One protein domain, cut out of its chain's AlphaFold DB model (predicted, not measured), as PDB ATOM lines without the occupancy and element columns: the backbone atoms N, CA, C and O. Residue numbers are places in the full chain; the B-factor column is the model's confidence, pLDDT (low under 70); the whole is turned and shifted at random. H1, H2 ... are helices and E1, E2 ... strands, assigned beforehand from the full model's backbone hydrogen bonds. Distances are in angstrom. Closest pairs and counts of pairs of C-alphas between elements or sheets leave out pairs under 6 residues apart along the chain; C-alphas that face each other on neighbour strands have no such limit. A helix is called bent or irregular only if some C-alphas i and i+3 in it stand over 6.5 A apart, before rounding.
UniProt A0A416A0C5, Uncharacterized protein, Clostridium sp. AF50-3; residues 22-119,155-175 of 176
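What this domain is: This is residues 22 to 119 and 155 to 175 of the 176 residues of an uncharacterized protein of Clostridium sp. AF50-3 (UniProt A0A416A0C5). A long, loose assembly has H1 and H6 packed together, running opposite ways, with a long two-stranded hairpin, E1 and E2, along another side of H1. The short helices H3, H5 and H4 make the other end; the turn of the hairpin and the end of H4 set the longest axis, and H2 lies nearest the middle. The printed part has 119 residues, with named elements in the order H1 H2 E1 E2 H3 H4 H5 H6. It is mostly helix, with one antiparallel sheet of order E1 - E2, and is loose, with a radius of gyration of the C-alphas of 17.3 A and spans of 59 by 29 by 23 A.

How they stand to each other: H1, residues 22 to 45, touches H6, residues 156 to 174, at a steep tilt of 39 degrees, opposite ways; their closest C-alphas, of Ala 29 and Val 172, are 5.3 A apart. With residues 38 to 43 alone, H1 touches H2, residues 52 to 55, closest at the C-alphas of Lys 39 and Ser 54, 5.5 A. The hairpin of E1, residues 57 to 65, and E2, residues 70 to 78, is antiparallel, with N 62 and O 73 at 2.8 A and N 77 and O 58 at 3.0 A, within hydrogen-bond range. The closest C-alphas of H1 and E1, of Lys 35 and Tyr 59, are 7.2 A apart. E1 and H6 are apart, and so are E2 and H6. H3, residues 80 to 90, touches H2, closest at the C-alphas of Thr 52 and Asn 86, 5.6 A. H3 touches H5, residues 107 to 116, about perpendicular at 81 degrees, closest at the C-alphas of Ser 84 and Pro 108, 5.5 A. H4, residues 93 to 100, only just touches H5, with 3 pairs of C-alphas within 8 A, the closest those of Ile 94 and Pro 107, 6.3 A. H6 only just touches H5, with residues 156 to 157 alone and 3 pairs of C-alphas within 8 A, the closest those of Trp 116 and Met 156, 4.9 A. In H1, H3, H4 and H5 every O i to N i+4 pair is within hydrogen-bond range; in H6 13 of 15 are, and H2 is too short for such a pair.

Where its parts are: H1 begins at C-alpha 22 (21.899, 13.475, 13.208) and is 34.2 A long. E1 and E2 are each 26.8 A long, and C-alpha 65, where E1 ends, is at (29.662, 24.986, 14.985). H6, 25.6 A long, is irregular, with C-alphas 166 and 169 7.9 A apart and a kink of 51 degrees near residue 167; it ends at C-alpha 174 (29.199, 0.304, 11.671).

The domain as a whole: The C-alphas farthest apart, of Asp 68 and Arg 100, are 59.9 A apart. Residues 120 to 154 are not printed, and C-alphas 119 and 155 are 4.1 A apart across this cut. Of the links that are printed whole, none is long. The mean pLDDT of the printed part is 79.2; 35 residues are under 70, among them 46 to 52 and 86 to 98.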
ATOM      1  N   ALA A  22      20.835  14.064  14.022       89.94
ATOM      2  CA  ALA A  22      21.899  13.475  13.208       89.94
ATOM      3  C   ALA A  22      23.278  13.675  13.859       89.94
ATOM      4  O   ALA A  22      24.066  12.734  13.950       89.94
ATOM      5  N   THR A  23      23.532  14.867  14.403       90.69
ATOM      6  CA  THR A  23      24.768  15.192  15.130       90.69
ATOM      7  C   THR A  23      24.957  14.286  16.347       90.69
ATOM      8  O   THR A  23      26.038  13.735  16.534       90.69
ATOM      9  N   GLN A  24      23.914  14.067  17.152       93.56
ATOM     10  CA  GLN A  24      23.994  13.190  18.328       93.56
ATOM     11  C   GLN A  24      24.248  11.723  17.961       93.56
ATOM     12  O   GLN A  24      25.014  11.046  18.646       93.56
ATOM     13  N   LYS A  25      23.669  11.233  16.855       94.50
ATOM     14  CA  LYS A  25      23.978   9.890  16.339       94.50
ATOM     15  C   LYS A  25      25.453   9.759  15.960       94.50
ATOM     16  O   LYS A  25      26.102   8.810  16.391       94.50
ATOM     17  N   LEU A  26      25.991  10.738  15.231       93.88
ATOM     18  CA  LEU A  26      27.407  10.770  14.849       93.88
ATOM     19  C   LEU A  26      28.338  10.839  16.063       93.88
ATOM     20  O   LEU A  26      29.356  10.153  16.087       93.88
ATOM     21  N   ILE A  27      27.986  11.619  17.091       95.00
ATOM     22  CA  ILE A  27      28.738  11.669  18.353       95.00
ATOM     23  C   ILE A  27      28.747  10.300  19.027       95.00
ATOM     24  O   ILE A  27      29.811   9.804  19.383       95.00
ATOM     25  N   SER A  28      27.579   9.668  19.162       96.06
ATOM     26  CA  SER A  28      27.467   8.353  19.798       96.06
ATOM     27  C   SER A  28      28.270   7.283  19.055       96.06
ATOM     28  O   SER A  28      29.004   6.518  19.684       96.06
ATOM     29  N   ALA A  29      28.177   7.254  17.722       96.44
ATOM     30  CA  ALA A  29      28.941   6.342  16.877       96.44
ATOM     31  C   ALA A  29      30.454   6.598  16.984       96.44
ATOM     32  O   ALA A  29      31.226   5.664  17.201       96.44
ATOM     33  N   GLY A  30      30.876   7.863  16.919       94.75
ATOM     34  CA  GLY A  30      32.276   8.261  17.064       94.75
ATOM     35  C   GLY A  30      32.865   7.936  18.434       94.75
ATOM     36  O   GLY A  30      33.971   7.408  18.509       94.75
ATOM     37  N   ASP A  31      32.123   8.156  19.523       94.56
ATOM     38  CA  ASP A  31      32.575   7.813  20.878       94.56
ATOM     39  C   ASP A  31      32.764   6.293  21.044       94.56
ATOM     40  O   ASP A  31      33.705   5.856  21.714       94.56
ATOM     41  N   LYS A  32      31.893   5.472  20.437       95.88
ATOM     42  CA  LYS A  32      32.035   4.005  20.430       95.88
ATOM     43  C   LYS A  32      33.250   3.568  19.616       95.88
ATOM     44  O   LYS A  32      34.112   2.874  20.155       95.88
ATOM     45  N   ALA A  33      33.362   4.044  18.375       94.94
ATOM     46  CA  ALA A  33      34.486   3.743  17.490       94.94
ATOM     47  C   ALA A  33      35.825   4.147  18.119       94.94
ATOM     48  O   ALA A  33      36.789   3.384  18.112       94.94
ATOM     49  N   GLN A  34      35.877   5.325  18.745       93.69
ATOM     50  CA  GLN A  34      37.088   5.822  19.384       93.69
ATOM     51  C   GLN A  34      37.539   4.909  20.523       93.69
ATOM     52  O   GLN A  34      38.731   4.614  20.623       93.69
ATOM     53  N   LYS A  35      36.605   4.474  21.378       92.38
ATOM     54  CA  LYS A  35      36.888   3.559  22.493       92.38
ATOM     55  C   LYS A  35      37.392   2.216  21.995       92.38
ATOM     56  O   LYS A  35      38.406   1.737  22.492       92.38
ATOM     57  N   GLU A  36      36.712   1.637  21.012       93.00
ATOM     58  CA  GLU A  36      37.070   0.337  20.451       93.00
ATOM     59  C   GLU A  36      38.470   0.356  19.839       93.00
ATOM     60  O   GLU A  36      39.343  -0.399  20.271       93.00
ATOM     61  N   ILE A  37      38.713   1.266  18.894       90.38
ATOM     62  CA  ILE A  37      39.977   1.309  18.157       90.38
ATOM     63  C   ILE A  37      41.127   1.646  19.107       90.38
ATOM     64  O   ILE A  37      42.161   0.975  19.100       90.38
ATOM     65  N   ARG A  38      40.966   2.653  19.978       87.31
ATOM     66  CA  ARG A  38      42.030   3.016  20.927       87.31
ATOM     67  C   ARG A  38      42.349   1.884  21.886       87.31
ATOM     68  O   ARG A  38      43.533   1.657  22.120       87.31
ATOM     69  N   LYS A  39      41.343   1.184  22.413       86.81
ATOM     70  CA  LYS A  39      41.553   0.030  23.289       86.81
ATOM     71  C   LYS A  39      42.277  -1.090  22.542       86.81
ATOM     72  O   LYS A  39      43.362  -1.471  22.967       86.81
ATOM     73  N   LYS A  40      41.749  -1.517  21.390       86.69
ATOM     74  CA  LYS A  40      42.319  -2.571  20.534       86.69
ATOM     75  C   LYS A  40      43.787  -2.315  20.212       86.69
ATOM     76  O   LYS A  40      44.625  -3.167  20.466       86.69
ATOM     77  N   TYR A  41      44.118  -1.143  19.673       81.25
ATOM     78  CA  TYR A  41      45.495  -0.851  19.267       81.25
ATOM     79  C   TYR A  41      46.430  -0.607  20.449       81.25
ATOM     80  O   TYR A  41      47.615  -0.906  20.341       81.25
ATOM     81  N   THR A  42      45.914  -0.105  21.575       75.81
ATOM     82  CA  THR A  42      46.695  -0.006  22.816       75.81
ATOM     83  C   THR A  42      47.048  -1.396  23.326       75.81
ATOM     84  O   THR A  42      48.219  -1.691  23.516       75.81
ATOM     85  N   GLU A  43      46.060  -2.275  23.477       76.31
ATOM     86  CA  GLU A  43      46.252  -3.636  23.989       76.31
ATOM     87  C   GLU A  43      47.060  -4.507  23.031       76.31
ATOM     88  O   GLU A  43      47.928  -5.236  23.485       76.31
ATOM     89  N   ASN A  44      46.848  -4.398  21.717       73.88
ATOM     90  CA  ASN A  44      47.637  -5.133  20.726       73.88
ATOM     91  C   ASN A  44      49.110  -4.723  20.734       73.88
ATOM     92  O   ASN A  44      49.974  -5.552  20.459       73.88
ATOM     93  N   TRP A  45      49.400  -3.447  21.013       71.50
ATOM     94  CA  TRP A  45      50.780  -2.983  21.131       71.50
ATOM     95  C   TRP A  45      51.473  -3.630  22.338       71.50
ATOM     96  O   TRP A  45      52.626  -4.047  22.251       71.50
ATOM     97  N   PHE A  46      50.746  -3.818  23.443       61.91
ATOM     98  CA  PHE A  46      51.200  -4.628  24.568       61.91
ATOM     99  C   PHE A  46      50.998  -6.119  24.263       61.91
ATOM    100  O   PHE A  46      49.980  -6.686  24.628       61.91
ATOM    101  N   LEU A  47      51.987  -6.786  23.658       55.25
ATOM    102  CA  LEU A  47      51.952  -8.204  23.228       55.25
ATOM    103  C   LEU A  47      51.357  -9.224  24.236       55.25
ATOM    104  O   LEU A  47      50.880 -10.281  23.829       55.25
ATOM    105  N   ASN A  48      51.329  -8.903  25.535       55.56
ATOM    106  CA  ASN A  48      50.726  -9.713  26.603       55.56
ATOM    107  C   ASN A  48      49.289  -9.301  26.985       55.56
ATOM    108  O   ASN A  48      48.791  -9.726  28.024       55.56
ATOM    109  N   LYS A  49      48.630  -8.450  26.190       56.12
ATOM    110  CA  LYS A  49      47.311  -7.857  26.466       56.12
ATOM    111  C   LYS A  49      47.244  -7.126  27.812       56.12
ATOM    112  O   LYS A  49      46.222  -7.170  28.492       56.12
ATOM    113  N   SER A  50      48.335  -6.467  28.211       62.31
ATOM    114  CA  SER A  50      48.317  -5.638  29.419       62.31
ATOM    115  C   SER A  50      47.327  -4.491  29.236       62.31
ATOM    116  O   SER A  50      47.413  -3.730  28.269       62.31
ATOM    117  N   ASP A  51      46.403  -4.360  30.182       68.19
ATOM    118  CA  ASP A  51      45.344  -3.356  30.179       68.19
ATOM    119  C   ASP A  51      45.673  -2.136  31.055       68.19
ATOM    120  O   ASP A  51      44.887  -1.192  31.116       68.19
ATOM    121  N   THR A  52      46.851  -2.087  31.692       69.69
ATOM    122  CA  THR A  52      47.300  -0.973  32.556       69.69
ATOM    123  C   THR A  52      47.128   0.385  31.869       69.69
ATOM    124  O   THR A  52      46.629   1.339  32.468       69.69
ATOM    125  N   MET A  53      47.515   0.463  30.592       72.50
ATOM    126  CA  MET A  53      47.392   1.674  29.783       72.50
ATOM    127  C   MET A  53      45.972   1.862  29.239       72.50
ATOM    128  O   MET A  53      45.450   2.975  29.267       72.50
ATOM    129  N   SER A  54      45.325   0.792  28.753       77.88
ATOM    130  CA  SER A  54      43.990   0.893  28.148       77.88
ATOM    131  C   SER A  54      42.910   1.260  29.172       77.88
ATOM    132  O   SER A  54      41.998   2.025  28.853       77.88
ATOM    133  N   SER A  55      43.045   0.812  30.420       80.06
ATOM    134  CA  SER A  55      42.181   1.169  31.558       80.06
ATOM    135  C   SER A  55      42.353   2.624  32.022       80.06
ATOM    136  O   SER A  55      41.412   3.244  32.535       80.06
ATOM    137  N   ALA A  56      43.524   3.215  31.780       81.19
ATOM    138  CA  ALA A  56      43.794   4.626  32.040       81.19
ATOM    139  C   ALA A  56      43.353   5.553  30.892       81.19
ATOM    140  O   ALA A  56      43.409   6.776  31.038       81.19
ATOM    141  N   LEU A  57      42.883   5.015  29.760       84.31
ATOM    142  CA  LEU A  57      42.397   5.841  28.658       84.31
ATOM    143  C   LEU A  57      41.129   6.602  29.053       84.31
ATOM    144  O   LEU A  57      40.185   6.073  29.651       84.31
ATOM    145  N   ARG A  58      41.097   7.870  28.662       87.31
ATOM    146  CA  ARG A  58      39.935   8.750  28.744       87.31
ATOM    147  C   ARG A  58      39.623   9.301  27.368       87.31
ATOM    148  O   ARG A  58      40.511   9.513  26.541       87.31
ATOM    149  N   TYR A  59      38.339   9.537  27.143       90.38
ATOM    150  CA  TYR A  59      37.774   9.881  25.847       90.38
ATOM    151  C   TYR A  59      36.949  11.150  25.995       90.38
ATOM    152  O   TYR A  59      36.205  11.296  26.964       90.38
ATOM    153  N   LYS A  60      37.093  12.073  25.050       91.69
ATOM    154  CA  LYS A  60      36.305  13.300  24.982       91.69
ATOM    155  C   LYS A  60      36.095  13.694  23.531       91.69
ATOM    156  O   LYS A  60      37.019  13.593  22.725       91.69
ATOM    157  N   HIS A  61      34.936  14.251  23.226       92.12
ATOM    158  CA  HIS A  61      34.703  14.929  21.961       92.12
ATOM    159  C   HIS A  61      34.527  16.434  22.179       92.12
ATOM    160  O   HIS A  61      34.245  16.910  23.280       92.12
ATOM    161  N   ARG A  62      34.727  17.209  21.117       93.38
ATOM    162  CA  ARG A  62      34.465  18.647  21.084       93.38
ATOM    163  C   ARG A  62      33.700  18.985  19.820       93.38
ATOM    164  O   ARG A  62      34.115  18.602  18.732       93.38
ATOM    165  N   ILE A  63      32.636  19.761  19.973       92.25
ATOM    166  CA  ILE A  63      31.837  20.266  18.859       92.25
ATOM    167  C   ILE A  63      32.238  21.719  18.601       92.25
ATOM    168  O   ILE A  63      32.343  22.521  19.532       92.25
ATOM    169  N   ARG A  64      32.468  22.064  17.336       90.94
ATOM    170  CA  ARG A  64      32.608  23.446  16.868       90.94
ATOM    171  C   ARG A  64      31.608  23.677  15.743       90.94
ATOM    172  O   ARG A  64      31.716  23.065  14.684       90.94
ATOM    173  N   LYS A  65      30.628  24.544  15.994       86.38
ATOM    174  CA  LYS A  65      29.662  24.986  14.985       86.38
ATOM    175  C   LYS A  65      30.243  26.206  14.266       86.38
ATOM    176  O   LYS A  65      30.598  27.192  14.907       86.38
ATOM    177  N   HIS A  66      30.373  26.110  12.953       85.69
ATOM    178  CA  HIS A  66      30.676  27.207  12.041       85.69
ATOM    179  C   HIS A  66      29.407  27.565  11.262       85.69
ATOM    180  O   HIS A  66      28.421  26.831  11.301       85.69
ATOM    181  N   HIS A  67      29.429  28.698  10.560       79.75
ATOM    182  CA  HIS A  67      28.290  29.166   9.767       79.75
ATOM    183  C   HIS A  67      27.860  28.171   8.669       79.75
ATOM    184  O   HIS A  67      26.680  28.095   8.346       79.75
ATOM    185  N   ASP A  68      28.807  27.405   8.128       86.19
ATOM    186  CA  ASP A  68      28.649  26.494   6.989       86.19
ATOM    187  C   ASP A  68      28.795  25.009   7.355       86.19
ATOM    188  O   ASP A  68      28.420  24.135   6.576       86.19
ATOM    189  N   LYS A  69      29.350  24.695   8.532       85.56
ATOM    190  CA  LYS A  69      29.644  23.313   8.933       85.56
ATOM    191  C   LYS A  69      29.684  23.115  10.438       85.56
ATOM    192  O   LYS A  69      30.025  24.013  11.200       85.56
ATOM    193  N   THR A  70      29.442  21.882  10.867       85.81
ATOM    194  CA  THR A  70      29.728  21.439  12.236       85.81
ATOM    195  C   THR A  70      30.913  20.487  12.211       85.81
ATOM    196  O   THR A  70      30.898  19.494  11.491       85.81
ATOM    197  N   VAL A  71      31.945  20.790  12.996       90.38
ATOM    198  CA  VAL A  71      33.123  19.935  13.164       90.38
ATOM    199  C   VAL A  71      33.030  19.242  14.517       90.38
ATOM    200  O   VAL A  71      32.936  19.905  15.553       90.38
ATOM    201  N   ILE A  72      33.084  17.912  14.509       91.31
ATOM    202  CA  ILE A  72      33.148  17.083  15.714       91.31
ATOM    203  C   ILE A  72      34.563  16.505  15.788       91.31
ATOM    204  O   ILE A  72      34.997  15.791  14.890       91.31
ATOM    205  N   SER A  73      35.306  16.847  16.836       90.56
ATOM    206  CA  SER A  73      36.667  16.354  17.063       90.56
ATOM    207  C   SER A  73      36.677  15.354  18.208       90.56
ATOM    208  O   SER A  73      36.274  15.705  19.316       90.56
ATOM    209  N   PHE A  74      37.195  14.154  17.966       88.88
ATOM    210  CA  PHE A  74      37.319  13.081  18.954       88.88
ATOM    211  C   PHE A  74      38.762  13.007  19.457       88.88
ATOM    212  O   PHE A  74      39.702  12.941  18.670       88.88
ATOM    213  N   ASN A  75      38.949  13.058  20.774       84.00
ATOM    214  CA  ASN A  75      40.254  13.115  21.427       84.00
ATOM    215  C   ASN A  75      40.322  12.102  22.564       84.00
ATOM    216  O   ASN A  75      39.369  11.935  23.324       84.00
ATOM    217  N   SER A  76      41.462  11.443  22.723       82.56
ATOM    218  CA  SER A  76      41.730  10.568  23.869       82.56
ATOM    219  C   SER A  76      43.054  10.930  24.505       82.56
ATOM    220  O   SER A  76      43.959  11.412  23.823       82.56
ATOM    221  N   TYR A  77      43.171  10.657  25.795       80.75
ATOM    222  CA  TYR A  77      44.382  10.877  26.572       80.75
ATOM    223  C   TYR A  77      44.524   9.798  27.646       80.75
ATOM    224  O   TYR A  77      43.555   9.110  27.969       80.75
ATOM    225  N   VAL A  78      45.734   9.653  28.177       77.38
ATOM    226  CA  VAL A  78      46.017   8.794  29.329       77.38
ATOM    227  C   VAL A  78      45.822   9.627  30.592       77.38
ATOM    228  O   VAL A  78      46.403  10.704  30.729       77.38
ATOM    229  N   ASP A  79      44.972   9.157  31.498       81.81
ATOM    230  CA  ASP A  79      44.815   9.740  32.827       81.81
ATOM    231  C   ASP A  79      45.989   9.307  33.707       81.81
ATOM    232  O   ASP A  79      46.085   8.144  34.096       81.81
ATOM    233  N   MET A  80      46.900  10.237  34.001       76.44
ATOM    234  CA  MET A  80      48.133   9.916  34.726       76.44
ATOM    235  C   MET A  80      47.893   9.458  36.163       76.44
ATOM    236  O   MET A  80      48.676   8.659  36.667       76.44
ATOM    237  N   GLY A  81      46.818   9.903  36.818       76.06
ATOM    238  CA  GLY A  81      46.474   9.428  38.159       76.06
ATOM    239  C   GLY A  81      46.053   7.961  38.131       76.06
ATOM    240  O   GLY A  81      46.579   7.139  38.879       76.06
ATOM    241  N   SER A  82      45.164   7.623  37.198       76.75
ATOM    242  CA  SER A  82      44.675   6.260  36.982       76.75
ATOM    243  C   SER A  82      45.796   5.333  36.510       76.75
ATOM    244  O   SER A  82      45.951   4.237  37.035       76.75
ATOM    245  N   PHE A  83      46.624   5.794  35.568       73.50
ATOM    246  CA  PHE A  83      47.781   5.044  35.085       73.50
ATOM    247  C   PHE A  83      48.770   4.755  36.215       73.50
ATOM    248  O   PHE A  83      49.169   3.608  36.389       73.50
ATOM    249  N   SER A  84      49.104   5.761  37.029       70.19
ATOM    250  CA  SER A  84      50.004   5.587  38.174       70.19
ATOM    251  C   SER A  84      49.459   4.556  39.159       70.19
ATOM    252  O   SER A  84      50.175   3.630  39.524       70.19
ATOM    253  N   ALA A  85      48.182   4.660  39.537       73.50
ATOM    254  CA  ALA A  85      47.547   3.691  40.429       73.50
ATOM    255  C   ALA A  85      47.622   2.256  39.875       73.50
ATOM    256  O   ALA A  85      47.961   1.330  40.612       73.50
ATOM    257  N   ASN A  86      47.386   2.084  38.571       68.31
ATOM    258  CA  ASN A  86      47.463   0.780  37.915       68.31
ATOM    259  C   ASN A  86      48.899   0.236  37.863       68.31
ATOM    260  O   ASN A  86      49.110  -0.950  38.099       68.31
ATOM    261  N   VAL A  87      49.898   1.084  37.590       67.50
ATOM    262  CA  VAL A  87      51.313   0.674  37.604       67.50
ATOM    263  C   VAL A  87      51.721   0.208  39.003       67.50
ATOM    264  O   VAL A  87      52.269  -0.883  39.122       67.50
ATOM    265  N   LEU A  88      51.399   0.965  40.064       66.50
ATOM    266  CA  LEU A  88      51.694   0.554  41.448       66.50
ATOM    267  C   LEU A  88      51.047  -0.784  41.830       66.50
ATOM    268  O   LEU A  88      51.618  -1.532  42.629       66.50
ATOM    269  N   ALA A  89      49.838  -1.047  41.327       64.94
ATOM    270  CA  ALA A  89      49.118  -2.286  41.591       64.94
ATOM    271  C   ALA A  89      49.746  -3.491  40.867       64.94
ATOM    272  O   ALA A  89      49.751  -4.588  41.422       64.94
ATOM    273  N   ASN A  90      50.291  -3.279  39.666       60.53
ATOM    274  CA  ASN A  90      50.790  -4.343  38.795       60.53
ATOM    275  C   ASN A  90      52.286  -4.657  38.980       60.53
ATOM    276  O   ASN A  90      52.655  -5.828  38.934       60.53
ATOM    277  N   ASP A  91      53.150  -3.654  39.184       64.00
ATOM    278  CA  ASP A  91      54.586  -3.858  39.429       64.00
ATOM    279  C   ASP A  91      55.231  -2.668  40.171       64.00
ATOM    280  O   ASP A  91      55.256  -1.531  39.694       64.00
ATOM    281  N   ARG A  92      55.809  -2.942  41.347       64.94
ATOM    282  CA  ARG A  92      56.486  -1.944  42.195       64.94
ATOM    283  C   ARG A  92      57.979  -1.795  41.903       64.94
ATOM    284  O   ARG A  92      58.600  -0.873  42.432       64.94
ATOM    285  N   SER A  93      58.554  -2.642  41.053       63.41
ATOM    286  CA  SER A  93      60.001  -2.728  40.814       63.41
ATOM    287  C   SER A  93      60.645  -1.393  40.426       63.41
ATOM    288  O   SER A  93      61.742  -1.072  40.886       63.41
ATOM    289  N   ILE A  94      59.958  -0.563  39.634       63.44
ATOM    290  CA  ILE A  94      60.475   0.750  39.229       63.44
ATOM    291  C   ILE A  94      60.455   1.785  40.364       63.44
ATOM    292  O   ILE A  94      61.328   2.653  40.433       63.44
ATOM    293  N   TYR A  95      59.492   1.682  41.281       67.00
ATOM    294  CA  TYR A  95      59.426   2.533  42.468       67.00
ATOM    295  C   TYR A  95      60.531   2.164  43.454       67.00
ATOM    296  O   TYR A  95      61.228   3.047  43.948       67.00
ATOM    297  N   GLU A  96      60.761   0.867  43.657       66.88
ATOM    298  CA  GLU A  96      61.868   0.359  44.474       66.88
ATOM    299  C   GLU A  96      63.234   0.731  43.879       66.88
ATOM    300  O   GLU A  96      64.159   1.087  44.609       66.88
ATOM    301  N   TRP A  97      63.378   0.693  42.547       64.88
ATOM    302  CA  TRP A  97      64.581   1.166  41.858       64.88
ATOM    303  C   TRP A  97      64.809   2.659  42.107       64.88
ATOM    304  O   TRP A  97      65.909   3.057  42.496       64.88
ATOM    305  N   LYS A  98      63.766   3.480  41.933       68.25
ATOM    306  CA  LYS A  98      63.833   4.922  42.194       68.25
ATOM    307  C   LYS A  98      64.315   5.195  43.614       68.25
ATOM    308  O   LYS A  98      65.221   6.006  43.792       68.25
ATOM    309  N   GLU A  99      63.714   4.532  44.597       74.25
ATOM    310  CA  GLU A  99      64.053   4.691  46.010       74.25
ATOM    311  C   GLU A  99      65.496   4.259  46.289       74.25
ATOM    312  O   GLU A  99      66.276   5.037  46.836       74.25
ATOM    313  N   ARG A 100      65.891   3.067  45.825       65.19
ATOM    314  CA  ARG A 100      67.241   2.515  46.017       65.19
ATOM    315  C   ARG A 100      68.345   3.432  45.496       65.19
ATOM    316  O   ARG A 100      69.415   3.486  46.094       65.19
ATOM    317  N   TYR A 101      68.111   4.094  44.367       64.31
ATOM    318  CA  TYR A 101      69.117   4.923  43.698       64.31
ATOM    319  C   TYR A 101      68.896   6.429  43.888       64.31
ATOM    320  O   TYR A 101      69.614   7.218  43.276       64.31
ATOM    321  N   GLY A 102      67.924   6.842  44.710       69.88
ATOM    322  CA  GLY A 102      67.615   8.257  44.946       69.88
ATOM    323  C   GLY A 102      67.278   9.026  43.665       69.88
ATOM    324  O   GLY A 102      67.638  10.194  43.525       69.88
ATOM    325  N   ALA A 103      66.640   8.372  42.690       68.00
ATOM    326  CA  ALA A 103      66.434   8.959  41.373       68.00
ATOM    327  C   ALA A 103      65.345  10.051  41.400       68.00
ATOM    328  O   ALA A 103      64.221   9.825  41.849       68.00
ATOM    329  N   GLY A 104      65.645  11.224  40.835       73.75
ATOM    330  CA  GLY A 104      64.717  12.362  40.732       73.75
ATOM    331  C   GLY A 104      63.618  12.218  39.669       73.75
ATOM    332  O   GLY A 104      63.053  13.217  39.239       73.75
ATOM    333  N   ILE A 105      63.339  10.998  39.204       70.62
ATOM    334  CA  ILE A 105      62.371  10.734  38.134       70.62
ATOM    335  C   ILE A 105      60.987  10.392  38.700       70.62
ATOM    336  O   ILE A 105      60.863   9.814  39.785       70.62
ATOM    337  N   ASP A 106      59.931  10.726  37.957       75.00
ATOM    338  CA  ASP A 106      58.586  10.203  38.204       75.00
ATOM    339  C   ASP A 106      58.404   8.872  37.450       75.00
ATOM    340  O   ASP A 106      58.439   8.878  36.215       75.00
ATOM    341  N   PRO A 107      58.257   7.721  38.140       68.56
ATOM    342  CA  PRO A 107      58.257   6.418  37.476       68.56
ATOM    343  C   PRO A 107      57.147   6.228  36.425       68.56
ATOM    344  O   PRO A 107      57.464   5.733  35.344       68.56
ATOM    345  N   PRO A 108      55.884   6.648  36.657       69.69
ATOM    346  CA  PRO A 108      54.826   6.616  35.646       69.69
ATOM    347  C   PRO A 108      55.134   7.459  34.420       69.69
ATOM    348  O   PRO A 108      54.991   6.964  33.304       69.69
ATOM    349  N   ALA A 109      55.561   8.712  34.601       69.31
ATOM    350  CA  ALA A 109      55.903   9.576  33.477       69.31
ATOM    351  C   ALA A 109      57.082   9.012  32.675       69.31
ATOM    352  O   ALA A 109      57.051   9.041  31.449       69.31
ATOM    353  N   TYR A 110      58.081   8.442  33.352       67.31
ATOM    354  CA  TYR A 110      59.222   7.802  32.704       67.31
ATOM    355  C   TYR A 110      58.817   6.545  31.919       67.31
ATOM    356  O   TYR A 110      59.208   6.392  30.765       67.31
ATOM    357  N   LEU A 111      57.980   5.672  32.494       68.50
ATOM    358  CA  LEU A 111      57.435   4.505  31.787       68.50
ATOM    359  C   LEU A 111      56.585   4.907  30.586       68.50
ATOM    360  O   LEU A 111      56.714   4.307  29.520       68.50
ATOM    361  N   LEU A 112      55.733   5.920  30.750       69.75
ATOM    362  CA  LEU A 112      54.919   6.434  29.661       69.75
ATOM    363  C   LEU A 112      55.802   7.022  28.561       69.75
ATOM    364  O   LEU A 112      55.551   6.736  27.402       69.75
ATOM    365  N   ASP A 113      56.833   7.801  28.884       68.56
ATOM    366  CA  ASP A 113      57.737   8.369  27.880       68.56
ATOM    367  C   ASP A 113      58.466   7.270  27.090       68.56
ATOM    368  O   ASP A 113      58.451   7.264  25.854       68.56
ATOM    369  N   LEU A 114      58.995   6.267  27.796       65.81
ATOM    370  CA  LEU A 114      59.625   5.102  27.180       65.81
ATOM    371  C   LEU A 114      58.663   4.356  26.246       65.81
ATOM    372  O   LEU A 114      59.016   4.081  25.103       65.81
ATOM    373  N   GLN A 115      57.436   4.070  26.678       70.00
ATOM    374  CA  GLN A 115      56.472   3.287  25.893       70.00
ATOM    375  C   GLN A 115      55.823   4.107  24.764       70.00
ATOM    376  O   GLN A 115      55.725   3.662  23.620       70.00
ATOM    377  N   TRP A 116      55.388   5.328  25.068       71.69
ATOM    378  CA  TRP A 116      54.577   6.175  24.190       71.69
ATOM    379  C   TRP A 116      55.393   6.878  23.109       71.69
ATOM    380  O   TRP A 116      54.955   6.945  21.950       71.69
ATOM    381  N   ASN A 117      56.568   7.392  23.483       63.59
ATOM    382  CA  ASN A 117      57.417   8.200  22.610       63.59
ATOM    383  C   ASN A 117      58.582   7.398  22.033       63.59
ATOM    384  O   ASN A 117      58.917   7.597  20.869       63.59
ATOM    385  N   GLN A 118      59.162   6.482  22.811       53.81
ATOM    386  CA  GLN A 118      60.358   5.737  22.396       53.81
ATOM    387  C   GLN A 118      60.064   4.297  21.946       53.81
ATOM    388  O   GLN A 118      60.938   3.643  21.384       53.81
ATOM    389  N   GLY A 119      58.849   3.791  22.185       54.50
ATOM    390  CA  GLY A 119      58.476   2.408  21.872       54.50
ATOM    391  C   GLY A 119      59.194   1.352  22.726       54.50
ATOM    392  O   GLY A 119      59.180   0.176  22.391       54.50
ATOM    393  N   PRO A 155      56.922   3.922  17.700       71.50
ATOM    394  CA  PRO A 155      56.382   4.415  18.963       71.50
ATOM    395  C   PRO A 155      54.905   4.049  19.110       71.50
ATOM    396  O   PRO A 155      54.154   4.136  18.134       71.50
ATOM    397  N   MET A 156      54.455   3.691  20.316       74.62
ATOM    398  CA  MET A 156      53.050   3.332  20.549       74.62
ATOM    399  C   MET A 156      52.100   4.423  20.030       74.62
ATOM    400  O   MET A 156      51.072   4.136  19.416       74.62
ATOM    401  N   SER A 157      52.481   5.692  20.197       76.06
ATOM    402  CA  SER A 157      51.740   6.838  19.666       76.06
ATOM    403  C   SER A 157      51.550   6.791  18.144       76.06
ATOM    404  O   SER A 157      50.472   7.135  17.654       76.06
ATOM    405  N   ALA A 158      52.560   6.348  17.396       74.88
ATOM    406  CA  ALA A 158      52.515   6.203  15.947       74.88
ATOM    407  C   ALA A 158      51.742   4.942  15.524       74.88
ATOM    408  O   ALA A 158      50.902   5.030  14.629       74.88
ATOM    409  N   TYR A 159      51.930   3.813  16.215       80.69
ATOM    410  CA  TYR A 159      51.182   2.576  15.956       80.69
ATOM    411  C   TYR A 159      49.673   2.778  16.150       80.69
ATOM    412  O   TYR A 159      48.875   2.504  15.252       80.69
ATOM    413  N   VAL A 160      49.276   3.357  17.287       79.69
ATOM    414  CA  VAL A 160      47.864   3.632  17.579       79.69
ATOM    415  C   VAL A 160      47.295   4.680  16.622       79.69
ATOM    416  O   VAL A 160      46.139   4.567  16.222       79.69
ATOM    417  N   ARG A 161      48.079   5.689  16.216       82.75
ATOM    418  CA  ARG A 161      47.639   6.679  15.217       82.75
ATOM    419  C   ARG A 161      47.372   6.033  13.860       82.75
ATOM    420  O   ARG A 161      46.360   6.358  13.248       82.75
ATOM    421  N   SER A 162      48.247   5.132  13.417       83.38
ATOM    422  CA  SER A 162      48.075   4.404  12.158       83.38
ATOM    423  C   SER A 162      46.802   3.562  12.182       83.38
ATOM    424  O   SER A 162      45.985   3.682  11.277       83.38
ATOM    425  N   GLY A 163      46.597   2.786  13.250       84.56
ATOM    426  CA  GLY A 163      45.390   1.978  13.428       84.56
ATOM    427  C   GLY A 163      44.105   2.799  13.482       84.56
ATOM    428  O   GLY A 163      43.086   2.436  12.897       84.56
ATOM    429  N   PHE A 164      44.169   3.957  14.146       86.44
ATOM    430  CA  PHE A 164      43.066   4.909  14.170       86.44
ATOM    431  C   PHE A 164      42.737   5.422  12.772       86.44
ATOM    432  O   PHE A 164      41.584   5.365  12.366       86.44
ATOM    433  N   ALA A 165      43.736   5.867  12.012       87.81
ATOM    434  CA  ALA A 165      43.527   6.369  10.658       87.81
ATOM    435  C   ALA A 165      42.973   5.298   9.702       87.81
ATOM    436  O   ALA A 165      42.160   5.628   8.845       87.81
ATOM    437  N   SER A 166      43.380   4.032   9.852       90.81
ATOM    438  CA  SER A 166      42.959   2.950   8.955       90.81
ATOM    439  C   SER A 166      41.549   2.421   9.220       90.81
ATOM    440  O   SER A 166      40.898   1.962   8.288       90.81
ATOM    441  N   GLU A 167      41.076   2.442  10.471       93.94
ATOM    442  CA  GLU A 167      39.793   1.820  10.842       93.94
ATOM    443  C   GLU A 167      38.674   2.830  11.133       93.94
ATOM    444  O   GLU A 167      37.503   2.461  11.074       93.94
ATOM    445  N   TRP A 168      39.004   4.101  11.396       92.88
ATOM    446  CA  TRP A 168      38.060   5.094  11.921       92.88
ATOM    447  C   TRP A 168      36.733   5.174  11.165       92.88
ATOM    448  O   TRP A 168      35.679   4.995  11.770       92.88
ATOM    449  N   GLU A 169      36.772   5.442   9.860       93.25
ATOM    450  CA  GLU A 169      35.560   5.687   9.075       93.25
ATOM    451  C   GLU A 169      34.648   4.457   9.044       93.25
ATOM    452  O   GLU A 169      33.465   4.553   9.369       93.25
ATOM    453  N   ASN A 170      35.216   3.282   8.765       95.31
ATOM    454  CA  ASN A 170      34.466   2.029   8.717       95.31
ATOM    455  C   ASN A 170      33.857   1.671  10.080       95.31
ATOM    456  O   ASN A 170      32.692   1.277  10.150       95.31
ATOM    457  N   THR A 171      34.604   1.847  11.174       95.31
ATOM    458  CA  THR A 171      34.084   1.566  12.517       95.31
ATOM    459  C   THR A 171      32.971   2.545  12.897       95.31
ATOM    460  O   THR A 171      31.957   2.118  13.444       95.31
ATOM    461  N   VAL A 172      33.090   3.838  12.572       93.94
ATOM    462  CA  VAL A 172      32.008   4.814  12.809       93.94
ATOM    463  C   VAL A 172      30.748   4.432  12.039       93.94
ATOM    464  O   VAL A 172      29.669   4.412  12.627       93.94
ATOM    465  N   LEU A 173      30.879   4.093  10.753       94.31
ATOM    466  CA  LEU A 173      29.747   3.689   9.915       94.31
ATOM    467  C   LEU A 173      29.046   2.437  10.451       94.31
ATOM    468  O   LEU A 173      27.829   2.344  10.355       94.31
ATOM    469  N   SER A 174      29.784   1.511  11.070       96.75
ATOM    470  CA  SER A 174      29.199   0.304  11.671       96.75
ATOM    471  C   SER A 174      28.292   0.576  12.882       96.75
ATOM    472  O   SER A 174      27.505  -0.286  13.271       96.75
ATOM    473  N   TYR A 175      28.390   1.769  13.482       95.12
ATOM    474  CA  TYR A 175      27.610   2.182  14.651       95.12
ATOM    475  C   TYR A 175      26.438   3.126  14.336       95.12
ATOM    476  O   TYR A 175      25.749   3.542  15.279       95.12
TER     477      TYR A 175